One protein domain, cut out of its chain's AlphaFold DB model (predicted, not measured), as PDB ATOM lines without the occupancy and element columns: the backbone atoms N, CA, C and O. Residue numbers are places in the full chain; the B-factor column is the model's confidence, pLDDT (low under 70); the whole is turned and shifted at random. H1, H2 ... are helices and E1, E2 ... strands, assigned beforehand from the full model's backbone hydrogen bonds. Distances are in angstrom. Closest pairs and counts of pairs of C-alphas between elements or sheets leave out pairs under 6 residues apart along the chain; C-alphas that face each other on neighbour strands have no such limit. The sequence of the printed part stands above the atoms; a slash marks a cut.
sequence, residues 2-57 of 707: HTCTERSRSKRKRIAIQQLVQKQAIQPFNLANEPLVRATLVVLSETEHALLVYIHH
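AT A GLANCE: This is residues 2 to 57 of the 707 residues of an uncharacterized protein of Nostoc sp. 'Peltigera malacea cyanobiont' DB3992 (UniProt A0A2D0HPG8). One long helix, H1, runs over a two-stranded hairpin, E1 and E2, with its later part over the strands and its first residues, 2 to 9, sticking out beyond them as a free arm. At the other end of the helix a long link, residues 26 to 36, loops round and the chain folds back into the hairpin. The printed part has 56 residues with one named helix and two named strands, in the order H1, E1, E2; the sheet E1 - E2 is antiparallel, and the class is mixed, helices and strands. The whole is only just loose, close to extended, with a radius of gyration of the C-alphas of 14.7 A, and it spans 51 by 21 by 14 A.

HOW THE PARTS SIT: Start at His 2, where H1, residues 2 to 25, begins; within it every O i to N i+4 pair is within hydrogen-bond range. After it comes a long link of 11 residues, and then E1, residues 37 to 43. H1 and E1 are near each other, with 7 pairs of C-alphas within 10 A. A tight link of 5 residues then leads to E2, residues 49 to 55. E1 and E2 form a hairpin of antiparallel strands, with 170 degrees between their directions. Look at N 40 and O 52, 2.8 A apart, and at N 50 and O 42, 2.9 A apart, both within hydrogen-bond range. The C-alphas of Val 37 and Ile 55 face each other at 4.4 A. Between H1 and E2 there are 3 pairs of C-alphas within 8 A, and the closest C-alphas are those of Ala 25 and Tyr 54, 7.2 A apart. The part of H1 that comes within 10 A of the strands is residues 14 to 25.

IN THESE COORDINATES: Find C-alpha 2 at (188.478, 160.754, 211.172); from there H1 runs 34.8 A to C-alpha 25 at (214.955, 138.221, 208.913). E1 runs 19.9 A from C-alpha 37 at (219.689, 138.077, 198.356) to C-alpha 43. E2 runs 19.7 A from C-alpha 49 to C-alpha 55 at (221.592, 139.781, 201.964).

THE WHOLE: The two C-alphas farthest apart are those of His 2 and Ala 32, 51.4 A. Without residues 2 to 9, which belong to H1 and stand free, the body spans 39 by 19 by 14 A. The printed part has no cut, and its long link is the one from H1 to E1. The mean pLDDT of the printed part is 82.3; look in the B-factor column at residues 2 to 10 for the nine under 70.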
ATOM      1  N   HIS A   2     187.592 161.183 212.278       39.56
ATOM      2  CA  HIS A   2     188.478 160.754 211.172       39.56
ATOM      3  C   HIS A   2     189.992 160.735 211.480       39.56
ATOM      4  O   HIS A   2     190.698 159.822 211.068       39.56
ATOM      5  N   THR A   3     190.497 161.680 212.273       41.62
ATOM      6  CA  THR A   3     191.931 161.781 212.616       41.62
ATOM      7  C   THR A   3     192.411 160.727 213.625       41.62
ATOM      8  O   THR A   3     193.596 160.399 213.676       41.62
ATOM      9  N   CYS A   4     191.500 160.160 214.425       39.25
ATOM     10  CA  CYS A   4     191.828 159.129 215.416       39.25
ATOM     11  C   CYS A   4     191.900 157.730 214.767       39.25
ATOM     12  O   CYS A   4     192.757 156.913 215.112       39.25
ATOM     13  N   THR A   5     191.057 157.473 213.762       48.91
ATOM     14  CA  THR A   5     191.059 156.235 212.970       48.91
ATOM     15  C   THR A   5     192.247 156.148 212.010       48.91
ATOM     16  O   THR A   5     192.829 155.072 211.887       48.91
ATOM     17  N   GLU A   6     192.683 157.253 211.398       51.19
ATOM     18  CA  GLU A   6     193.883 157.276 210.540       51.19
ATOM     19  C   GLU A   6     195.182 157.031 211.316       51.19
ATOM     20  O   GLU A   6     195.986 156.191 210.909       51.19
ATOM     21  N   ARG A   7     195.357 157.666 212.485       51.28
ATOM     22  CA  ARG A   7     196.513 157.412 213.368       51.28
ATOM     23  C   ARG A   7     196.563 155.960 213.855       51.28
ATOM     24  O   ARG A   7     197.631 155.355 213.878       51.28
ATOM     25  N   SER A   8     195.409 155.377 214.186       55.09
ATOM     26  CA  SER A   8     195.294 153.959 214.560       55.09
ATOM     27  C   SER A   8     195.644 153.019 213.396       55.09
ATOM     28  O   SER A   8     196.356 152.030 213.580       55.09
ATOM     29  N   ARG A   9     195.217 153.350 212.169       60.94
ATOM     30  CA  ARG A   9     195.491 152.560 210.958       60.94
ATOM     31  C   ARG A   9     196.960 152.639 210.530       60.94
ATOM     32  O   ARG A   9     197.535 151.604 210.211       60.94
ATOM     33  N   SER A  10     197.579 153.820 210.599       67.38
ATOM     34  CA  SER A  10     199.020 154.021 210.366       67.38
ATOM     35  C   SER A  10     199.869 153.244 211.381       67.38
ATOM     36  O   SER A  10     200.769 152.495 210.999       67.38
ATOM     37  N   LYS A  11     199.503 153.291 212.671       70.25
ATOM     38  CA  LYS A  11     200.174 152.510 213.721       70.25
ATOM     39  C   LYS A  11     200.073 150.998 213.480       70.25
ATOM     40  O   LYS A  11     201.071 150.297 213.611       70.25
ATOM     41  N   ARG A  12     198.902 150.492 213.069       75.56
ATOM     42  CA  ARG A  12     198.715 149.069 212.712       75.56
ATOM     43  C   ARG A  12     199.538 148.649 211.492       75.56
ATOM     44  O   ARG A  12     200.137 147.580 211.534       75.56
ATOM     45  N   LYS A  13     199.598 149.475 210.438       78.62
ATOM     46  CA  LYS A  13     200.447 149.211 209.261       78.62
ATOM     47  C   LYS A  13     201.920 149.096 209.661       78.62
ATOM     48  O   LYS A  13     202.577 148.138 209.274       78.62
ATOM     49  N   ARG A  14     202.412 150.019 210.493       75.88
ATOM     50  CA  ARG A  14     203.804 150.021 210.970       75.88
ATOM     51  C   ARG A  14     204.148 148.766 211.781       75.88
ATOM     52  O   ARG A  14     205.183 148.161 211.532       75.88
ATOM     53  N   ILE A  15     203.249 148.332 212.669       78.25
ATOM     54  CA  ILE A  15     203.402 147.077 213.426       78.25
ATOM     55  C   ILE A  15     203.446 145.866 212.483       78.25
ATOM     56  O   ILE A  15     204.307 145.005 212.634       78.25
ATOM     57  N   ALA A  16     202.558 145.804 211.487       83.25
ATOM     58  CA  ALA A  16     202.531 144.697 210.531       83.25
ATOM     59  C   ALA A  16     203.817 144.617 209.685       83.25
ATOM     60  O   ALA A  16     204.323 143.523 209.444       83.25
ATOM     61  N   ILE A  17     204.377 145.764 209.277       85.00
ATOM     62  CA  ILE A  17     205.675 145.821 208.587       85.00
ATOM     63  C   ILE A  17     206.787 145.319 209.508       85.00
ATOM     64  O   ILE A  17     207.580 144.490 209.083       85.00
ATOM     65  N   GLN A  18     206.830 145.758 210.770       82.19
ATOM     66  CA  GLN A  18     207.839 145.296 211.731       82.19
ATOM     67  C   GLN A  18     207.774 143.778 211.957       82.19
ATOM     68  O   GLN A  18     208.805 143.111 211.940       82.19
ATOM     69  N   GLN A  19     206.568 143.217 212.077       82.75
ATOM     70  CA  GLN A  19     206.371 141.767 212.177       82.75
ATOM     71  C   GLN A  19     206.832 141.030 210.913       82.75
ATOM     72  O   GLN A  19     207.447 139.968 211.006       82.75
ATOM     73  N   LEU A  20     206.554 141.583 209.726       86.31
ATOM     74  CA  LEU A  20     207.029 141.013 208.465       86.31
ATOM     75  C   LEU A  20     208.558 141.063 208.368       86.31
ATOM     76  O   LEU A  20     209.159 140.074 207.951       86.31
ATOM     77  N   VAL A  21     209.171 142.174 208.791       84.50
ATOM     78  CA  VAL A  21     210.628 142.342 208.841       84.50
ATOM     79  C   VAL A  21     211.260 141.266 209.714       84.50
ATOM     80  O   VAL A  21     212.116 140.523 209.245       84.50
ATOM     81  N   GLN A  22     210.784 141.109 210.952       80.94
ATOM     82  CA  GLN A  22     211.286 140.076 211.862       80.94
ATOM     83  C   GLN A  22     211.100 138.669 211.285       80.94
ATOM     84  O   GLN A  22     212.040 137.876 211.274       80.94
ATOM     85  N   LYS A  23     209.912 138.364 210.747       85.19
ATOM     86  CA  LYS A  23     209.616 137.048 210.166       85.19
ATOM     87  C   LYS A  23     210.540 136.706 208.994       85.19
ATOM     88  O   LYS A  23     210.973 135.562 208.878       85.19
ATOM     89  N   GLN A  24     210.820 137.666 208.114       86.50
ATOM     90  CA  GLN A  24     211.709 137.449 206.972       86.50
ATOM     91  C   GLN A  24     213.186 137.403 207.385       86.50
ATOM     92  O   GLN A  24     213.928 136.597 206.824       86.50
ATOM     93  N   ALA A  25     213.590 138.196 208.385       81.12
ATOM     94  CA  ALA A  25     214.955 138.221 208.913       81.12
ATOM     95  C   ALA A  25     215.394 136.870 209.502       81.12
ATOM     96  O   ALA A  25     216.548 136.484 209.340       81.12
ATOM     97  N   ILE A  26     214.479 136.134 210.148       83.69
ATOM     98  CA  ILE A  26     214.777 134.814 210.737       83.69
ATOM     99  C   ILE A  26     214.631 133.644 209.759       83.69
ATOM    100  O   ILE A  26     214.976 132.514 210.100       83.69
ATOM    101  N   GLN A  27     214.095 133.872 208.558       88.25
ATOM    102  CA  GLN A  27     213.994 132.810 207.564       88.25
ATOM    103  C   GLN A  27     215.406 132.503 207.033       88.25
ATOM    104  O   GLN A  27     216.037 133.408 206.478       88.25
ATOM    105  N   PRO A  28     215.911 131.265 207.174       90.25
ATOM    106  CA  PRO A  28     217.265 130.920 206.758       90.25
ATOM    107  C   PRO A  28     217.406 130.959 205.232       90.25
ATOM    108  O   PRO A  28     216.435 130.752 204.507       90.25
ATOM    109  N   PHE A  29     218.628 131.200 204.761       93.19
ATOM    110  CA  PHE A  29     219.007 131.023 203.358       93.19
ATOM    111  C   PHE A  29     219.601 129.626 203.155       93.19
ATOM    112  O   PHE A  29     220.409 129.175 203.970       93.19
ATOM    113  N   ASN A  30     219.269 128.962 202.047       93.12
ATOM    114  CA  ASN A  30     219.993 127.767 201.621       93.12
ATOM    115  C   ASN A  30     221.252 128.158 200.834       93.12
ATOM    116  O   ASN A  30     221.178 128.470 199.647       93.12
ATOM    117  N   LEU A  31     222.416 128.078 201.488       94.38
ATOM    118  CA  LEU A  31     223.701 128.498 200.914       94.38
ATOM    119  C   LEU A  31     224.097 127.784 199.615       94.38
ATOM    120  O   LEU A  31     224.888 128.329 198.851       94.38
ATOM    121  N   ALA A  32     223.570 126.585 199.365       93.62
ATOM    122  CA  ALA A  32     223.921 125.796 198.188       93.62
ATOM    123  C   ALA A  32     222.998 126.043 196.987       93.62
ATOM    124  O   ALA A  32     223.424 125.853 195.851       93.62
ATOM    125  N   ASN A  33     221.736 126.422 197.225       92.81
ATOM    126  CA  ASN A  33     220.686 126.334 196.202       92.81
ATOM    127  C   ASN A  33     219.885 127.625 195.990       92.81
ATOM    128  O   ASN A  33     219.081 127.681 195.061       92.81
ATOM    129  N   GLU A  34     220.058 128.647 196.828       91.69
ATOM    130  CA  GLU A  34     219.285 129.889 196.741       91.69
ATOM    131  C   GLU A  34     220.177 131.100 196.441       91.69
ATOM    132  O   GLU A  34     221.308 131.176 196.931       91.69
ATOM    133  N   PRO A  35     219.666 132.103 195.701       90.69
ATOM    134  CA  PRO A  35     220.267 133.425 195.694       90.69
ATOM    135  C   PRO A  35     220.349 133.964 197.124       90.69
ATOM    136  O   PRO A  35     219.360 134.009 197.856       90.69
ATOM    137  N   LEU A  36     221.531 134.431 197.513       94.62
ATOM    138  CA  LEU A  36     221.807 134.928 198.865       94.62
ATOM    139  C   LEU A  36     221.359 136.376 199.083       94.62
ATOM    140  O   LEU A  36     221.859 137.074 199.962       94.62
ATOM    141  N   VAL A  37     220.385 136.801 198.283       94.62
ATOM    142  CA  VAL A  37     219.689 138.077 198.356       94.62
ATOM    143  C   VAL A  37     218.193 137.830 198.197       94.62
ATOM    144  O   VAL A  37     217.755 137.081 197.325       94.62
ATOM    145  N   ARG A  38     217.390 138.468 199.046       93.69
ATOM    146  CA  ARG A  38     215.928 138.487 198.964       93.69
ATOM    147  C   ARG A  38     215.452 139.925 199.063       93.69
ATOM    148  O   ARG A  38     215.849 140.637 199.979       93.69
ATOM    149  N   ALA A  39     214.580 140.332 198.149       93.56
ATOM    150  CA  ALA A  39     213.930 141.635 198.183       93.56
ATOM    151  C   ALA A  39     212.407 141.463 198.236       93.56
ATOM    152  O   ALA A  39     211.847 140.572 197.601       93.56
ATOM    153  N   THR A  40     211.723 142.296 199.012       93.06
ATOM    154  CA  THR A  40     210.260 142.343 199.099       93.06
ATOM    155  C   THR A  40     209.821 143.798 199.072       93.06
ATOM    156  O   THR A  40     210.220 144.574 199.935       93.06
ATOM    157  N   LEU A  41     208.982 144.166 198.103       93.44
ATOM    158  CA  LEU A  41     208.325 145.469 198.072       93.44
ATOM    159  C   LEU A  41     206.898 145.322 198.604       93.44
ATOM    160  O   LEU A  41     206.071 144.627 198.017       93.44
ATOM    161  N   VAL A  42     206.612 145.976 199.721       92.88
ATOM    162  CA  VAL A  42     205.287 146.010 200.337       92.88
ATOM    163  C   VAL A  42     204.585 147.288 199.904       92.88
ATOM    164  O   VAL A  42     205.029 148.384 200.237       92.88
ATOM    165  N   VAL A  43     203.475 147.152 199.184       92.38
ATOM    166  CA  VAL A  43     202.632 148.280 198.765       92.38
ATOM    167  C   VAL A  43     201.695 148.653 199.918       92.38
ATOM    168  O   VAL A  43     200.844 147.855 200.312       92.38
ATOM    169  N   LEU A  44     201.854 149.851 200.488       89.38
ATOM    170  CA  LEU A  44     201.035 150.342 201.610       89.38
ATOM    171  C   LEU A  44     199.900 151.255 201.138       89.38
ATOM    172  O   LEU A  44     198.845 151.315 201.788       89.38
ATOM    173  N   SER A  45     200.135 151.974 200.040       91.31
ATOM    174  CA  SER A  45     199.194 152.805 199.285       91.31
ATOM    175  C   SER A  45     199.743 153.039 197.866       91.31
ATOM    176  O   SER A  45     200.793 152.507 197.518       91.31
ATOM    177  N   GLU A  46     199.063 153.852 197.056       90.06
ATOM    178  CA  GLU A  46     199.562 154.264 195.733       90.06
ATOM    179  C   GLU A  46     200.886 155.050 195.800       90.06
ATOM    180  O   GLU A  46     201.661 155.025 194.849       90.06
ATOM    181  N   THR A  47     201.168 155.727 196.918       91.25
ATOM    182  CA  THR A  47     202.337 156.612 197.083       91.25
ATOM    183  C   THR A  47     203.296 156.168 198.186       91.25
ATOM    184  O   THR A  47     204.348 156.774 198.365       91.25
ATOM    185  N   GLU A  48     202.968 155.109 198.928       91.75
ATOM    186  CA  GLU A  48     203.719 154.662 200.102       91.75
ATOM    187  C   GLU A  48     204.062 153.175 199.979       91.75
ATOM    188  O   GLU A  48     203.183 152.323 199.809       91.75
ATOM    189  N   HIS A  49     205.352 152.861 200.088       91.69
ATOM    190  CA  HIS A  49     205.885 151.514 199.927       91.69
ATOM    191  C   HIS A  49     206.968 151.242 200.972       91.69
ATOM    192  O   HIS A  49     207.668 152.158 201.393       91.69
ATOM    193  N   ALA A  50     207.138 149.979 201.359       91.31
ATOM    194  CA  ALA A  50     208.275 149.532 202.160       91.31
ATOM    195  C   ALA A  50     209.107 148.522 201.363       91.31
ATOM    196  O   ALA A  50     208.609 147.456 200.999       91.31
ATOM    197  N   LEU A  51     210.367 148.858 201.092       91.81
ATOM    198  CA  LEU A  51     211.324 147.969 200.441       91.81
ATOM    199  C   LEU A  51     212.174 147.272 201.505       91.81
ATOM    200  O   LEU A  51     212.903 147.921 202.248       91.81
ATOM    201  N   LEU A  52     212.079 145.948 201.563       91.62
ATOM    202  CA  LEU A  52     212.862 145.104 202.459       91.62
ATOM    203  C   LEU A  52     213.899 144.352 201.631       91.62
ATOM    204  O   LEU A  52     213.525 143.652 200.690       91.62
ATOM    205  N   VAL A  53     215.180 144.478 201.974       91.69
ATOM    206  CA  VAL A  53     216.277 143.769 201.303       91.69
ATOM    207  C   VAL A  53     217.105 143.032 202.347       91.69
ATOM    208  O   VAL A  53     217.592 143.636 203.299       91.69
ATOM    209  N   TYR A  54     217.274 141.728 202.151       90.88
ATOM    210  CA  TYR A  54     218.077 140.851 202.995       90.88
ATOM    211  C   TYR A  54     219.185 140.257 202.147       90.88
ATOM    212  O   TYR A  54     218.905 139.659 201.110       90.88
ATOM    213  N   ILE A  55     220.424 140.385 202.603       92.56
ATOM    214  CA  ILE A  55     221.592 139.781 201.964       92.56
ATOM    215  C   ILE A  55     222.288 138.928 203.020       92.56
ATOM    216  O   ILE A  55     222.481 139.378 204.151       92.56
ATOM    217  N   HIS A  56     222.616 137.680 202.690       92.81
ATOM    218  CA  HIS A  56     223.316 136.807 203.625       92.81
ATOM    219  C   HIS A  56     224.745 137.322 203.857       92.81
ATOM    220  O   HIS A  56     225.478 137.570 202.902       92.81
ATOM    221  N   HIS A  57     225.177 137.390 205.118       90.81
ATOM    222  CA  HIS A  57     226.473 137.970 205.506       90.81
ATOM    223  C   HIS A  57     227.694 137.243 204.890       90.81
ATOM    224  O   HIS A  57     228.793 137.771 204.866       90.81
TER     225      HIS A  57